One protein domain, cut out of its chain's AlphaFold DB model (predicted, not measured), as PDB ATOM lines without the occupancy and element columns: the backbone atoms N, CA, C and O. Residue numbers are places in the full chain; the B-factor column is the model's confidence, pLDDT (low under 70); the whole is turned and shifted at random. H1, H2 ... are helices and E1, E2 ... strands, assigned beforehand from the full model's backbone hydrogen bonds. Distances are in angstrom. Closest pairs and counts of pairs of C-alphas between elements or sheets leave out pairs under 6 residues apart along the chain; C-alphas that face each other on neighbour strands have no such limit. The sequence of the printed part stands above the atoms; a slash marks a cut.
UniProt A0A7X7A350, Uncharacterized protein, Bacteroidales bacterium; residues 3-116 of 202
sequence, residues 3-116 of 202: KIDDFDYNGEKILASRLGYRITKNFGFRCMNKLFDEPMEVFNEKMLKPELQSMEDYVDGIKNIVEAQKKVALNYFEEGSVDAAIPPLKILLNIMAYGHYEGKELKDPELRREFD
ATOM      1  N   LYS A   3      36.598 -14.329  30.915       95.94
ATOM      2  CA  LYS A   3      36.283 -15.725  30.609       95.94
ATOM      3  C   LYS A   3      35.110 -16.173  31.475       95.94
ATOM      4  O   LYS A   3      35.074 -15.846  32.655       95.94
ATOM      5  N   ILE A   4      34.189 -16.935  30.895       96.75
ATOM      6  CA  ILE A   4      33.126 -17.607  31.639       96.75
ATOM      7  C   ILE A   4      33.627 -19.015  31.975       96.75
ATOM      8  O   ILE A   4      34.105 -19.735  31.097       96.75
ATOM      9  N   ASP A   5      33.564 -19.392  33.247       95.69
ATOM     10  CA  ASP A   5      33.951 -20.718  33.726       95.69
ATOM     11  C   ASP A   5      32.717 -21.502  34.187       95.69
ATOM     12  O   ASP A   5      31.674 -20.927  34.493       95.69
ATOM     13  N   ASP A   6      32.835 -22.829  34.192       95.75
ATOM     14  CA  ASP A   6      31.785 -23.712  34.705       95.75
ATOM     15  C   ASP A   6      31.634 -23.509  36.217       95.75
ATOM     16  O   ASP A   6      32.619 -23.231  36.907       95.75
ATOM     17  N   PHE A   7      30.422 -23.677  36.732       96.75
ATOM     18  CA  PHE A   7      30.115 -23.499  38.152       96.75
ATOM     19  C   PHE A   7      29.039 -24.485  38.607       96.75
ATOM     20  O   PHE A   7      28.310 -25.030  37.780       96.75
ATOM     21  N   ASP A   8      28.930 -24.704  39.915       97.38
ATOM     22  CA  ASP A   8      27.880 -25.540  40.495       97.38
ATOM     23  C   ASP A   8      26.640 -24.708  40.834       97.38
ATOM     24  O   ASP A   8      26.731 -23.637  41.440       97.38
ATOM     25  N   TYR A   9      25.465 -25.223  40.480       97.19
ATOM     26  CA  TYR A   9      24.175 -24.640  40.830       97.19
ATOM     27  C   TYR A   9      23.194 -25.751  41.203       97.19
ATOM     28  O   TYR A   9      22.995 -26.691  40.441       97.19
ATOM     29  N   ASN A  10      22.604 -25.672  42.400       95.44
ATOM     30  CA  ASN A  10      21.682 -26.685  42.937       95.44
ATOM     31  C   ASN A  10      22.225 -28.132  42.899       95.44
ATOM     32  O   ASN A  10      21.473 -29.081  42.695       95.44
ATOM     33  N   GLY A  11      23.535 -28.305  43.117       94.50
ATOM     34  CA  GLY A  11      24.194 -29.618  43.119       94.50
ATOM     35  C   GLY A  11      24.515 -30.176  41.728       94.50
ATOM     36  O   GLY A  11      24.962 -31.315  41.625       94.50
ATOM     37  N   GLU A  12      24.315 -29.385  40.673       95.81
ATOM     38  CA  GLU A  12      24.622 -29.746  39.292       95.81
ATOM     39  C   GLU A  12      25.718 -28.840  38.716       95.81
ATOM     40  O   GLU A  12      25.692 -27.620  38.893       95.81
ATOM     41  N   LYS A  13      26.661 -29.438  37.978       95.31
ATOM     42  CA  LYS A  13      27.714 -28.712  37.257       95.31
ATOM     43  C   LYS A  13      27.138 -28.075  35.991       95.31
ATOM     44  O   LYS A  13      26.742 -28.777  35.062       95.31
ATOM     45  N   ILE A  14      27.163 -26.749  35.913       96.94
ATOM     46  CA  ILE A  14      26.700 -25.971  34.761       96.94
ATOM     47  C   ILE A  14      27.873 -25.666  33.831       96.94
ATOM     48  O   ILE A  14      28.840 -25.010  34.220       96.94
ATOM     49  N   LEU A  15      27.783 -26.115  32.573       95.50
ATOM     50  CA  LEU A  15      28.849 -25.992  31.566       95.50
ATOM     51  C   LEU A  15      28.916 -24.597  30.912       95.50
ATOM     52  O   LEU A  15      28.936 -24.459  29.686       95.50
ATOM     53  N   ALA A  16      28.940 -23.545  31.729       96.38
ATOM     54  CA  ALA A  16      28.922 -22.157  31.274       96.38
ATOM     55  C   ALA A  16      30.173 -21.762  30.470       96.38
ATOM     56  O   ALA A  16      30.119 -20.832  29.664       96.38
ATOM     57  N   SER A  17      31.285 -22.496  30.598       94.12
ATOM     58  CA  SER A  17      32.497 -22.224  29.817       94.12
ATOM     59  C   SER A  17      32.323 -22.397  28.307       94.12
ATOM     60  O   SER A  17      33.130 -21.875  27.531       94.12
ATOM     61  N   ARG A  18      31.234 -23.042  27.865       93.44
ATOM     62  CA  ARG A  18      30.837 -23.093  26.449       93.44
ATOM     63  C   ARG A  18      30.450 -21.724  25.874       93.44
ATOM     64  O   ARG A  18      30.478 -21.562  24.660       93.44
ATOM     65  N   LEU A  19      30.152 -20.734  26.721       95.81
ATOM     66  CA  LEU A  19      29.876 -19.351  26.313       95.81
ATOM     67  C   LEU A  19      31.151 -18.551  25.973       95.81
ATOM     68  O   LEU A  19      31.071 -17.456  25.419       95.81
ATOM     69  N   GLY A  20      32.337 -19.081  26.289       95.31
ATOM     70  CA  GLY A  20      33.614 -18.457  25.955       95.31
ATOM     71  C   GLY A  20      33.924 -17.223  26.806       95.31
ATOM     72  O   GLY A  20      34.220 -17.338  27.995       95.31
ATOM     73  N   TYR A  21      33.930 -16.046  26.180       96.81
ATOM     74  CA  TYR A  21      34.298 -14.782  26.819       96.81
ATOM     75  C   TYR A  21      33.199 -13.742  26.640       96.81
ATOM     76  O   TYR A  21      32.601 -13.642  25.571       96.81
ATOM     77  N   ARG A  22      33.022 -12.883  27.643       95.69
ATOM     78  CA  ARG A  22      32.131 -11.721  27.570       95.69
ATOM     79  C   ARG A  22      32.880 -10.396  27.632       95.69
ATOM     80  O   ARG A  22      33.995 -10.291  28.161       95.69
ATOM     81  N   ILE A  23      32.250  -9.360  27.087       94.19
ATOM     82  CA  ILE A  23      32.690  -7.976  27.273       94.19
ATOM     83  C   ILE A  23      32.465  -7.547  28.726       94.19
ATOM     84  O   ILE A  23      31.624  -8.083  29.439       94.19
ATOM     85  N   THR A  24      33.244  -6.571  29.175       92.44
ATOM     86  CA  THR A  24      33.240  -6.086  30.564       92.44
ATOM     87  C   THR A  24      32.998  -4.584  30.590       92.44
ATOM     88  O   THR A  24      33.249  -3.915  29.587       92.44
ATOM     89  N   LYS A  25      32.686  -4.014  31.755       90.81
ATOM     90  CA  LYS A  25      32.630  -2.552  31.961       90.81
ATOM     91  C   LYS A  25      33.862  -1.815  31.399       90.81
ATOM     92  O   LYS A  25      33.727  -0.839  30.670       90.81
ATOM     93  N   ASN A  26      35.063  -2.362  31.611       90.00
ATOM     94  CA  ASN A  26      36.308  -1.806  31.057       90.00
ATOM     95  C   ASN A  26      36.359  -1.796  29.519       90.00
ATOM     96  O   ASN A  26      37.020  -0.942  28.935       90.00
ATOM     97  N   PHE A  27      35.689  -2.741  28.855       90.38
ATOM     98  CA  PHE A  27      35.571  -2.750  27.397       90.38
ATOM     99  C   PHE A  27      34.617  -1.641  26.943       90.38
ATOM    100  O   PHE A  27      34.971  -0.881  26.047       90.38
ATOM    101  N   GLY A  28      33.469  -1.499  27.618       86.50
ATOM    102  CA  GLY A  28      32.524  -0.402  27.393       86.50
ATOM    103  C   GLY A  28      33.211   0.963  27.454       86.50
ATOM    104  O   GLY A  28      33.217   1.689  26.466       86.50
ATOM    105  N   PHE A  29      33.928   1.264  28.538       85.75
ATOM    106  CA  PHE A  29      34.649   2.538  28.649       85.75
ATOM    107  C   PHE A  29      35.727   2.741  27.579       85.75
ATOM    108  O   PHE A  29      35.861   3.827  27.025       85.75
ATOM    109  N   ARG A  30      36.528   1.716  27.265       87.62
ATOM    110  CA  ARG A  30      37.655   1.880  26.328       87.62
ATOM    111  C   ARG A  30      37.220   1.978  24.869       87.62
ATOM    112  O   ARG A  30      37.899   2.634  24.078       87.62
ATOM    113  N   CYS A  31      36.146   1.289  24.500       88.44
ATOM    114  CA  CYS A  31      35.748   1.128  23.105       88.44
ATOM    115  C   CYS A  31      34.470   1.896  22.762       88.44
ATOM    116  O   CYS A  31      34.386   2.442  21.665       88.44
ATOM    117  N   MET A  32      33.502   1.975  23.678       85.25
ATOM    118  CA  MET A  32      32.177   2.543  23.408       85.25
ATOM    119  C   MET A  32      32.069   4.041  23.722       85.25
ATOM    120  O   MET A  32      31.213   4.688  23.132       85.25
ATOM    121  N   ASN A  33      32.990   4.621  24.506       83.56
ATOM    122  CA  ASN A  33      33.117   6.085  24.674       83.56
ATOM    123  C   ASN A  33      33.367   6.833  23.345       83.56
ATOM    124  O   ASN A  33      33.294   8.052  23.287       83.56
ATOM    125  N   LYS A  34      33.725   6.118  22.270       86.69
ATOM    126  CA  LYS A  34      33.872   6.697  20.925       86.69
ATOM    127  C   LYS A  34      32.537   6.874  20.195       86.69
ATOM    128  O   LYS A  34      32.515   7.517  19.153       86.69
ATOM    129  N   LEU A  35      31.474   6.237  20.687       89.19
ATOM    130  CA  LEU A  35      30.148   6.201  20.067       89.19
ATOM    131  C   LEU A  35      29.079   6.841  20.955       89.19
ATOM    132  O   LEU A  35      28.146   7.439  20.433       89.19
ATOM    133  N   PHE A  36      29.210   6.703  22.273       87.94
ATOM    134  CA  PHE A  36      28.268   7.221  23.258       87.94
ATOM    135  C   PHE A  36      28.998   8.091  24.271       87.94
ATOM    136  O   PHE A  36      30.088   7.723  24.713       87.94
ATOM    137  N   ASP A  37      28.357   9.183  24.684       86.56
ATOM    138  CA  ASP A  37      28.866  10.039  25.756       86.56
ATOM    139  C   ASP A  37      28.846   9.300  27.108       86.56
ATOM    140  O   ASP A  37      29.802   9.377  27.872       86.56
ATOM    141  N   GLU A  38      27.798   8.500  27.355       85.31
ATOM    142  CA  GLU A  38      27.597   7.725  28.589       85.31
ATOM    143  C   GLU A  38      27.307   6.237  28.283       85.31
ATOM    144  O   GLU A  38      26.164   5.778  28.363       85.31
ATOM    145  N   PRO A  39      28.308   5.414  27.913       81.44
ATOM    146  CA  PRO A  39      28.058   4.033  27.485       81.44
ATOM    147  C   PRO A  39      27.558   3.106  28.598       81.44
ATOM    148  O   PRO A  39      27.007   2.046  28.300       81.44
ATOM    149  N   MET A  40      27.747   3.470  29.869       81.81
ATOM    150  CA  MET A  40      27.274   2.658  30.998       81.81
ATOM    151  C   MET A  40      25.767   2.775  31.233       81.81
ATOM    152  O   MET A  40      25.192   1.862  31.823       81.81
ATOM    153  N   GLU A  41      25.133   3.838  30.735       83.69
ATOM    154  CA  GLU A  41      23.671   3.949  30.698       83.69
ATOM    155  C   GLU A  41      23.077   3.042  29.612       83.69
ATOM    156  O   GLU A  41      21.997   2.479  29.779       83.69
ATOM    157  N   VAL A  42      23.818   2.827  28.519       82.19
ATOM    158  CA  VAL A  42      23.412   1.926  27.428       82.19
ATOM    159  C   VAL A  42      23.604   0.457  27.817       82.19
ATOM    160  O   VAL A  42      22.733  -0.372  27.565       82.19
ATOM    161  N   PHE A  43      24.738   0.125  28.442       87.00
ATOM    162  CA  PHE A  43      25.067  -1.231  28.887       87.00
ATOM    163  C   PHE A  43      25.269  -1.265  30.399       87.00
ATOM    164  O   PHE A  43      26.395  -1.265  30.908       87.00
ATOM    165  N   ASN A  44      24.152  -1.312  31.122       88.69
ATOM    166  CA  ASN A  44      24.178  -1.414  32.574       88.69
ATOM    167  C   ASN A  44      24.731  -2.774  33.048       88.69
ATOM    168  O   ASN A  44      24.917  -3.720  32.274       88.69
ATOM    169  N   GLU A  45      24.986  -2.894  34.352       91.44
ATOM    170  CA  GLU A  45      25.606  -4.100  34.907       91.44
ATOM    171  C   GLU A  45      24.782  -5.370  34.654       91.44
ATOM    172  O   GLU A  45      25.357  -6.396  34.301       91.44
ATOM    173  N   LYS A  46      23.451  -5.297  34.754       92.88
ATOM    174  CA  LYS A  46      22.561  -6.441  34.514       92.88
ATOM    175  C   LYS A  46      22.562  -6.894  33.054       92.88
ATOM    176  O   LYS A  46      22.347  -8.071  32.791       92.88
ATOM    177  N   MET A  47      22.808  -5.993  32.105       91.81
ATOM    178  CA  MET A  47      22.957  -6.349  30.689       91.81
ATOM    179  C   MET A  47      24.307  -7.014  30.406       91.81
ATOM    180  O   MET A  47      24.378  -7.949  29.615       91.81
ATOM    181  N   LEU A  48      25.379  -6.560  31.063       93.12
ATOM    182  CA  LEU A  48      26.711  -7.168  30.938       93.12
ATOM    183  C   LEU A  48      26.813  -8.513  31.677       93.12
ATOM    184  O   LEU A  48      27.599  -9.379  31.288       93.12
ATOM    185  N   LYS A  49      26.027  -8.666  32.745       95.69
ATOM    186  CA  LYS A  49      25.959  -9.834  33.620       95.69
ATOM    187  C   LYS A  49      24.509 -10.325  33.721       95.69
ATOM    188  O   LYS A  49      23.844 -10.049  34.726       95.69
ATOM    189  N   PRO A  50      23.982 -10.995  32.680       95.56
ATOM    190  CA  PRO A  50      22.590 -11.446  32.647       95.56
ATOM    191  C   PRO A  50      22.228 -12.373  33.815       95.56
ATOM    192  O   PRO A  50      21.074 -12.387  34.236       95.56
ATOM    193  N   GLU A  51      23.204 -13.054  34.419       96.56
ATOM    194  CA  GLU A  51      23.020 -13.857  35.631       96.56
ATOM    195  C   GLU A  51      22.484 -13.055  36.836       96.56
ATOM    196  O   GLU A  51      21.905 -13.631  37.754       96.56
ATOM    197  N   LEU A  52      22.635 -11.722  36.837       96.75
ATOM    198  CA  LEU A  52      22.093 -10.832  37.874       96.75
ATOM    199  C   LEU A  52      20.610 -10.494  37.676       96.75
ATOM    200  O   LEU A  52      19.997  -9.889  38.558       96.75
ATOM    201  N   GLN A  53      20.046 -10.797  36.505       96.06
ATOM    202  CA  GLN A  53      18.620 -10.604  36.239       96.06
ATOM    203  C   GLN A  53      17.820 -11.775  36.802       96.06
ATOM    204  O   GLN A  53      16.861 -11.560  37.537       96.06
ATOM    205  N   SER A  54      18.260 -12.993  36.488       97.44
ATOM    206  CA  SER A  54      17.699 -14.245  36.983       97.44
ATOM    207  C   SER A  54      18.739 -15.349  36.809       97.44
ATOM    208  O   SER A  54      19.102 -15.699  35.685       97.44
ATOM    209  N   MET A  55      19.254 -15.881  37.921       96.94
ATOM    210  CA  MET A  55      20.221 -16.983  37.873       96.94
ATOM    211  C   MET A  55      19.573 -18.261  37.326       96.94
ATOM    212  O   MET A  55      20.222 -19.014  36.609       96.94
ATOM    213  N   GLU A  56      18.295 -18.482  37.636       97.56
ATOM    214  CA  GLU A  56      17.530 -19.630  37.147       97.56
ATOM    215  C   GLU A  56      17.416 -19.605  35.618       97.56
ATOM    216  O   GLU A  56      17.849 -20.554  34.966       97.56
ATOM    217  N   ASP A  57      16.966 -18.484  35.041       97.75
ATOM    218  CA  ASP A  57      16.846 -18.342  33.581       97.75
ATOM    219  C   ASP A  57      18.215 -18.386  32.886       97.75
ATOM    220  O   ASP A  57      18.351 -18.902  31.777       97.75
ATOM    221  N   TYR A  58      19.261 -17.859  33.534       97.62
ATOM    222  CA  TYR A  58      20.625 -17.922  33.013       97.62
ATOM    223  C   TYR A  58      21.133 -19.367  32.918       97.62
ATOM    224  O   TYR A  58      21.694 -19.766  31.893       97.62
ATOM    225  N   VAL A  59      20.913 -20.164  33.969       98.06
ATOM    226  CA  VAL A  59      21.273 -21.586  33.999       98.06
ATOM    227  C   VAL A  59      20.447 -22.383  32.991       98.06
ATOM    228  O   VAL A  59      21.023 -23.181  32.251       98.06
ATOM    229  N   ASP A  60      19.136 -22.146  32.917       97.88
ATOM    230  CA  ASP A  60      18.254 -22.796  31.941       97.88
ATOM    231  C   ASP A  60      18.699 -22.503  30.498       97.88
ATOM    232  O   ASP A  60      18.866 -23.414  29.685       97.88
ATOM    233  N   GLY A  61      19.038 -21.247  30.195       97.69
ATOM    234  CA  GLY A  61      19.592 -20.855  28.899       97.69
ATOM    235  C   GLY A  61      20.872 -21.616  28.531       97.69
ATOM    236  O   GLY A  61      21.019 -22.072  27.394       97.69
ATOM    237  N   ILE A  62      21.787 -21.813  29.483       97.88
ATOM    238  CA  ILE A  62      23.011 -22.600  29.261       97.88
ATOM    239  C   ILE A  62      22.679 -24.076  29.016       97.88
ATOM    240  O   ILE A  62      23.248 -24.682  28.104       97.88
ATOM    241  N   LYS A  63      21.762 -24.657  29.796       97.44
ATOM    242  CA  LYS A  63      21.335 -26.054  29.628       97.44
ATOM    243  C   LYS A  63      20.723 -26.288  28.254       97.44
ATOM    244  O   LYS A  63      21.170 -27.191  27.550       97.44
ATOM    245  N   ASN A  64      19.829 -25.407  27.819       97.81
ATOM    246  CA  ASN A  64      19.232 -25.457  26.486       97.81
ATOM    247  C   ASN A  64      20.297 -25.446  25.371       97.81
ATOM    248  O   ASN A  64      20.204 -26.211  24.408       97.81
ATOM    249  N   ILE A  65      21.357 -24.636  25.508       97.19
ATOM    250  CA  ILE A  65      22.491 -24.632  24.564       97.19
ATOM    251  C   ILE A  65      23.222 -25.981  24.573       97.19
ATOM    252  O   ILE A  65      23.511 -26.534  23.510       97.19
ATOM    253  N   VAL A  66      23.539 -26.515  25.755       96.38
ATOM    254  CA  VAL A  66      24.262 -27.789  25.912       96.38
ATOM    255  C   VAL A  66      23.458 -28.956  25.335       96.38
ATOM    256  O   VAL A  66      24.021 -29.793  24.627       96.38
ATOM    257  N   GLU A  67      22.154 -28.999  25.595       97.06
ATOM    258  CA  GLU A  67      21.239 -30.017  25.080       97.06
ATOM    259  C   GLU A  67      21.111 -29.951  23.558       97.06
ATOM    260  O   GLU A  67      21.232 -30.976  22.880       97.06
ATOM    261  N   ALA A  68      20.950 -28.748  23.000       97.62
ATOM    262  CA  ALA A  68      20.919 -28.545  21.555       97.62
ATOM    263  C   ALA A  68      22.231 -29.000  20.896       97.62
ATOM    264  O   ALA A  68      22.205 -29.722  19.898       97.62
ATOM    265  N   GLN A  69      23.380 -28.645  21.479       96.25
ATOM    266  CA  GLN A  69      24.693 -29.095  21.011       96.25
ATOM    267  C   GLN A  69      24.819 -30.620  21.041       96.25
ATOM    268  O   GLN A  69      25.292 -31.208  20.070       96.25
ATOM    269  N   LYS A  70      24.368 -31.266  22.123       97.44
ATOM    270  CA  LYS A  70      24.378 -32.728  22.246       97.44
ATOM    271  C   LYS A  70      23.522 -33.381  21.166       97.44
ATOM    272  O   LYS A  70      23.998 -34.288  20.492       97.44
ATOM    273  N   LYS A  71      22.295 -32.896  20.965       97.38
ATOM    274  CA  LYS A  71      21.380 -33.410  19.936       97.38
ATOM    275  C   LYS A  71      21.984 -33.299  18.537       97.38
ATOM    276  O   LYS A  71      21.973 -34.269  17.794       97.38
ATOM    277  N   VAL A  72      22.545 -32.138  18.195       96.56
ATOM    278  CA  VAL A  72      23.192 -31.931  16.892       96.56
ATOM    279  C   VAL A  72      24.389 -32.860  16.721       96.56
ATOM    280  O   VAL A  72      24.524 -33.467  15.667       96.56
ATOM    281  N   ALA A  73      25.241 -33.000  17.739       97.00
ATOM    282  CA  ALA A  73      26.415 -33.859  17.650       97.00
ATOM    283  C   ALA A  73      26.050 -35.339  17.488       97.00
ATOM    284  O   ALA A  73      26.672 -36.011  16.673       97.00
ATOM    285  N   LEU A  74      25.037 -35.836  18.208       97.38
ATOM    286  CA  LEU A  74      24.593 -37.232  18.114       97.38
ATOM    287  C   LEU A  74      24.188 -37.626  16.690       97.38
ATOM    288  O   LEU A  74      24.569 -38.706  16.249       97.38
ATOM    289  N   ASN A  75      23.547 -36.729  15.935       96.12
ATOM    290  CA  ASN A  75      23.189 -36.998  14.539       96.12
ATOM    291  C   ASN A  75      24.419 -37.341  13.671       96.12
ATOM    292  O   ASN A  75      24.347 -38.245  12.845       96.12
ATOM    293  N   TYR A  76      25.570 -36.689  13.889       94.94
ATOM    294  CA  TYR A  76      26.803 -37.006  13.145       94.94
ATOM    295  C   TYR A  76      27.320 -38.422  13.439       94.94
ATOM    296  O   TYR A  76      27.914 -39.058  12.566       94.94
ATOM    297  N   PHE A  77      27.108 -38.921  14.660       95.19
ATOM    298  CA  PHE A  77      27.465 -40.291  15.033       95.19
ATOM    299  C   PHE A  77      26.462 -41.302  14.474       95.19
ATOM    300  O   PHE A  77      26.872 -42.330  13.944       95.19
ATOM    301  N   GLU A  78      25.163 -41.007  14.547       94.19
ATOM    302  CA  GLU A  78      24.099 -41.871  14.016       94.19
ATOM    303  C   GLU A  78      24.207 -42.057  12.494       94.19
ATOM    304  O   GLU A  78      23.964 -43.145  11.968       94.19
ATOM    305  N   GLU A  79      24.612 -41.007  11.781       90.81
ATOM    306  CA  GLU A  79      24.790 -41.027  10.328       90.81
ATOM    307  C   GLU A  79      26.169 -41.541   9.882       90.81
ATOM    308  O   GLU A  79      26.361 -41.809   8.695       90.81
ATOM    309  N   GLY A  80      27.128 -41.683  10.804       90.88
ATOM    310  CA  GLY A  80      28.518 -42.061  10.513       90.88
ATOM    311  C   GLY A  80      29.357 -40.948   9.869       90.88
ATOM    312  O   GLY A  80      30.537 -41.138   9.586       90.88
ATOM    313  N   SER A  81      28.791 -39.755   9.667       90.56
ATOM    314  CA  SER A  81      29.488 -38.613   9.060       90.56
ATOM    315  C   SER A  81      30.612 -38.058   9.943       90.56
ATOM    316  O   SER A  81      31.503 -37.363   9.449       90.56
ATOM    317  N   VAL A  82      30.639 -38.421  11.231       92.56
ATOM    318  CA  VAL A  82      31.767 -38.143  12.131       92.56
ATOM    319  C   VAL A  82      33.093 -38.689  11.594       92.56
ATOM    320  O   VAL A  82      34.128 -38.066  11.819       92.56
ATOM    321  N   ASP A  83      33.091 -39.788  10.835       90.00
ATOM    322  CA  ASP A  83      34.316 -40.413  10.326       90.00
ATOM    323  C   ASP A  83      35.027 -39.556   9.275       90.00
ATOM    324  O   ASP A  83      36.262 -39.566   9.209       90.00
ATOM    325  N   ALA A  84      34.274 -38.744   8.532       90.94
ATOM    326  CA  ALA A  84      34.805 -37.784   7.568       90.94
ATOM    327  C   ALA A  84      35.297 -36.480   8.214       90.94
ATOM    328  O   ALA A  84      36.012 -35.704   7.580       90.94
ATOM    329  N   ALA A  85      34.936 -36.213   9.472       93.19
ATOM    330  CA  ALA A  85      35.333 -34.980  10.131       93.19
ATOM    331  C   ALA A  85      36.857 -34.922  10.346       93.19
ATOM    332  O   ALA A  85      37.513 -35.905  10.707       93.19
ATOM    333  N   ILE A  86      37.429 -33.732  10.164       94.69
ATOM    334  CA  ILE A  86      38.834 -33.472  10.497       94.69
ATOM    335  C   ILE A  86      39.072 -33.676  12.007       94.69
ATOM    336  O   ILE A  86      38.141 -33.481  12.797       94.69
ATOM    337  N   PRO A  87      40.300 -34.014  12.444       94.50
ATOM    338  CA  PRO A  87      40.596 -34.314  13.850       94.50
ATOM    339  C   PRO A  87      40.040 -33.311  14.882       94.50
ATOM    340  O   PRO A  87      39.336 -33.753  15.794       94.50
ATOM    341  N   PRO A  88      40.217 -31.978  14.742       95.56
ATOM    342  CA  PRO A  88      39.659 -31.030  15.713       95.56
ATOM    343  C   PRO A  88      38.122 -31.046  15.768       95.56
ATOM    344  O   PRO A  88      37.536 -30.882  16.838       95.56
ATOM    345  N   LEU A  89      37.439 -31.300  14.647       95.44
ATOM    346  CA  LEU A  89      35.978 -31.416  14.640       95.44
ATOM    347  C   LEU A  89      35.503 -32.725  15.275       95.44
ATOM    348  O   LEU A  89      34.509 -32.706  15.996       95.44
ATOM    349  N   LYS A  90      36.230 -33.837  15.094       95.44
ATOM    350  CA  LYS A  90      35.945 -35.098  15.803       95.44
ATOM    351  C   LYS A  90      36.014 -34.911  17.316       95.44
ATOM    352  O   LYS A  90      35.112 -35.358  18.025       95.44
ATOM    353  N   ILE A  91      37.037 -34.209  17.800       95.88
ATOM    354  CA  ILE A  91      37.182 -33.862  19.221       95.88
ATOM    355  C   ILE A  91      35.966 -33.066  19.701       95.88
ATOM    356  O   ILE A  91      35.343 -33.420  20.704       95.88
ATOM    357  N   LEU A  92      35.594 -32.013  18.965       96.00
ATOM    358  CA  LEU A  92      34.475 -31.148  19.329       96.00
ATOM    359  C   LEU A  92      33.140 -31.909  19.363       96.00
ATOM    360  O   LEU A  92      32.397 -31.780  20.334       96.00
ATOM    361  N   LEU A  93      32.861 -32.731  18.346       96.94
ATOM    362  CA  LEU A  93      31.644 -33.543  18.264       96.94
ATOM    363  C   LEU A  93      31.541 -34.532  19.433       96.94
ATOM    364  O   LEU A  93      30.483 -34.635  20.049       96.94
ATOM    365  N   ASN A  94      32.640 -35.196  19.801       96.50
ATOM    366  CA  ASN A  94      32.668 -36.091  20.962       96.50
ATOM    367  C   ASN A  94      32.401 -35.345  22.274       96.50
ATOM    368  O   ASN A  94      31.587 -35.786  23.080       96.50
ATOM    369  N   ILE A  95      33.016 -34.178  22.478       95.25
ATOM    370  CA  ILE A  95      32.770 -33.356  23.672       95.25
ATOM    371  C   ILE A  95      31.316 -32.867  23.722       95.25
ATOM    372  O   ILE A  95      30.711 -32.813  24.795       95.25
ATOM    373  N   MET A  96      30.733 -32.507  22.579       95.38
ATOM    374  CA  MET A  96      29.332 -32.091  22.502       95.38
ATOM    375  C   MET A  96      28.378 -33.247  22.833       95.38
ATOM    376  O   MET A  96      27.448 -33.042  23.611       95.38
ATOM    377  N   ALA A  97      28.623 -34.441  22.285       95.81
ATOM    378  CA  ALA A  97      27.762 -35.613  22.451       95.81
ATOM    379  C   ALA A  97      27.929 -36.309  23.816       95.81
ATOM    380  O   ALA A  97      26.941 -36.648  24.474       95.81
ATOM    381  N   TYR A  98      29.176 -36.506  24.246       94.75
ATOM    382  CA  TYR A  98      29.553 -37.385  25.361       94.75
ATOM    383  C   TYR A  98      30.257 -36.654  26.511       94.75
ATOM    384  O   TYR A  98      30.487 -37.241  27.564       94.75
ATOM    385  N   GLY A  99      30.582 -35.369  26.348       91.88
ATOM    386  CA  GLY A  99      31.222 -34.550  27.384       91.88
ATOM    387  C   GLY A  99      32.744 -34.681  27.457       91.88
ATOM    388  O   GLY A  99      33.386 -33.846  28.090       91.88
ATOM    389  N   HIS A 100      33.334 -35.665  26.777       93.56
ATOM    390  CA  HIS A 100      34.775 -35.898  26.753       93.56
ATOM    391  C   HIS A 100      35.233 -36.457  25.401       93.56
ATOM    392  O   HIS A 100      34.440 -36.999  24.634       93.56
ATOM    393  N   TYR A 101      36.535 -36.392  25.144       95.00
ATOM    394  CA  TYR A 101      37.206 -37.126  24.073       95.00
ATOM    395  C   TYR A 101      38.418 -37.837  24.670       95.00
ATOM    396  O   TYR A 101      39.232 -37.191  25.319       95.00
ATOM    397  N   GLU A 102      38.496 -39.165  24.540       92.69
ATOM    398  CA  GLU A 102      39.582 -39.973  25.137       92.69
ATOM    399  C   GLU A 102      39.803 -39.711  26.646       92.69
ATOM    400  O   GLU A 102      40.927 -39.677  27.140       92.69
ATOM    401  N   GLY A 103      38.718 -39.477  27.395       91.50
ATOM    402  CA  GLY A 103      38.766 -39.153  28.828       91.50
ATOM    403  C   GLY A 103      39.187 -37.715  29.163       91.50
ATOM    404  O   GLY A 103      39.261 -37.373  30.341       91.50
ATOM    405  N   LYS A 104      39.430 -36.863  28.161       93.25
ATOM    406  CA  LYS A 104      39.825 -35.456  28.323       93.25
ATOM    407  C   LYS A 104      38.649 -34.507  28.093       93.25
ATOM    408  O   LYS A 104      37.804 -34.731  27.224       93.25
ATOM    409  N   GLU A 105      38.613 -33.421  28.863       89.19
ATOM    410  CA  GLU A 105      37.640 -32.330  28.712       89.19
ATOM    411  C   GLU A 105      38.147 -31.246  27.737       89.19
ATOM    412  O   GLU A 105      39.337 -31.129  27.463       89.19
ATOM    413  N   LEU A 106      37.258 -30.356  27.278       85.56
ATOM    414  CA  LEU A 106      37.559 -29.273  26.319       85.56
ATOM    415  C   LEU A 106      38.703 -28.325  26.726       85.56
ATOM    416  O   LEU A 106      39.249 -27.602  25.891       85.56
ATOM    417  N   LYS A 107      39.013 -28.234  28.019       87.12
ATOM    418  CA  LYS A 107      40.073 -27.357  28.544       87.12
ATOM    419  C   LYS A 107      41.460 -27.997  28.455       87.12
ATOM    420  O   LYS A 107      42.438 -27.303  28.718       87.12
ATOM    421  N   ASP A 108      41.539 -29.273  28.084       93.88
ATOM    422  CA  ASP A 108      42.797 -29.988  27.935       93.88
ATOM    423  C   ASP A 108      43.686 -29.317  26.862       93.88
ATOM    424  O   ASP A 108      43.239 -29.129  25.721       93.88
ATOM    425  N   PRO A 109      44.929 -28.920  27.202       94.31
ATOM    426  CA  PRO A 109      45.831 -28.250  26.269       94.31
ATOM    427  C   PRO A 109      46.156 -29.068  25.018       94.31
ATOM    428  O   PRO A 109      46.379 -28.485  23.958       94.31
ATOM    429  N   GLU A 110      46.179 -30.400  25.111       93.19
ATOM    430  CA  GLU A 110      46.470 -31.261  23.965       93.19
ATOM    431  C   GLU A 110      45.331 -31.218  22.952       93.19
ATOM    432  O   GLU A 110      45.586 -31.071  21.760       93.19
ATOM    433  N   LEU A 111      44.082 -31.252  23.428       94.62
ATOM    434  CA  LEU A 111      42.908 -31.103  22.567       94.62
ATOM    435  C   LEU A 111      42.823 -29.698  21.966       94.62
ATOM    436  O   LEU A 111      42.455 -29.538  20.805       94.62
ATOM    437  N   ARG A 112      43.175 -28.665  22.741       93.94
ATOM    438  CA  ARG A 112      43.180 -27.270  22.270       93.94
ATOM    439  C   ARG A 112      44.202 -27.034  21.163       93.94
ATOM    440  O   ARG A 112      43.896 -26.299  20.228       93.94
ATOM    441  N   ARG A 113      45.363 -27.689  21.237       95.69
ATOM    442  CA  ARG A 113      46.433 -27.573  20.239       95.69
ATOM    443  C   ARG A 113      45.984 -27.978  18.834       95.69
ATOM    444  O   ARG A 113      46.464 -27.407  17.862       95.69
ATOM    445  N   GLU A 114      45.036 -28.905  18.710       95.50
ATOM    446  CA  GLU A 114      44.487 -29.330  17.411       95.50
ATOM    447  C   GLU A 114      43.780 -28.190  16.648       95.50
ATOM    448  O   GLU A 114      43.602 -28.268  15.433       95.50
ATOM    449  N   PHE A 115      43.410 -27.108  17.341       95.75
ATOM    450  CA  PHE A 115      42.797 -25.910  16.759       95.75
ATOM    451  C   PHE A 115      43.815 -24.798  16.458       95.75
ATOM    452  O   PHE A 115      43.449 -23.774  15.874       95.75
ATOM    453  N   ASP A 116      45.085 -24.968  16.834       96.44
ATOM    454  CA  ASP A 116      46.113 -23.957  16.610       96.44
ATOM    455  C   ASP A 116      46.516 -23.909  15.137       96.44
ATOM    456  O   ASP A 116      46.873 -24.922  14.535       96.44
TER     457      ASP A 116
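Overview. This is residues 3 to 116 of the 202 residues of an uncharacterized protein of Bacteroidales bacterium (UniProt A0A7X7A350). One long helix, H5, is the beam of a loose, elongated model with a cluster of parts towards each end. A small hairpin of strands, E1 and E2, and the short helix H1 sit beside the first half of H5; past them H2, H3 and H4 form a loose cluster beyond its beginning, while H7 packs steeply on its second half, with H6 and H8 next to H7. The printed part has 114 residues, in the order E1, E2, H1 to H8; the two strands are antiparallel, and the class is mostly helix. The whole is loose, with a radius of gyration of the C-alphas of 17.9 A and spans of 54 by 35 by 24 A.

Arrangement. E1, residues 7 to 9, and E2, residues 12 to 14, are an antiparallel hairpin at 134 degrees; N 9 and O 12 are 2.9 A apart and N 14 and O 7 are 2.8 A apart, both within hydrogen-bond range. H1, residues 16 to 19, is close to but not clearly touching H5, residues 55 to 78; their closest C-alphas, Ala 16 and Ile 62, are 6.3 A apart. The closest C-alphas of E2 and H5, Ile 14 and Val 59, are 7.0 A apart. H2, residues 25 to 32, touches H3, residues 39 to 42, with the C-alphas of Met 32 and Pro 39 closest at 6.0 A. H3 and H4, residues 45 to 48, meet only through their link. H2 and H4 are close but not clearly touching, Lys 25 and Leu 48 having the closest C-alphas at 7.6 A. H2 and H5 are apart. H5, with residues 66 to 76 alone, touches residues 93 to 98 of H7, residues 87 to 98, at a steep tilt of 60 degrees, opposite ways; the closest C-alphas, Lys 70 and Ala 97, are 4.5 A apart. H6, residues 81 to 84, only just touches H7, with 3 pairs of C-alphas within 8 A, the closest being Val 82 and Lys 90 at 6.3 A. H8, residues 109 to 113, is close to but not clearly touching H7; the C-alphas of Ile 91 and Leu 111 are closest, at 7.2 A. Every O i to N i+4 pair is within hydrogen-bond range in H2, H7 and H8, and 18 of 20 are in H5; H1, H3, H4 and H6 are too short for such a pair.

Along the chain. E1 begins at C-alpha 7, (30.115, -23.499, 38.152). H2 is 10.0 A long and H7 16.2 A. H5 runs 34.7 A, from C-alpha 55 at (20.221, -16.983, 37.873) to C-alpha 78 at (24.099, -41.871, 14.016). H8 ends at C-alpha 113, (46.433, -27.573, 20.239).

Size, cuts and confidence. The C-alphas of Asp 37 and Gly 80, the two farthest apart, are 54.3 A apart. The printed part has no cut and no long link. Mean pLDDT of the printed part is 93.5, and no printed residue is under 70.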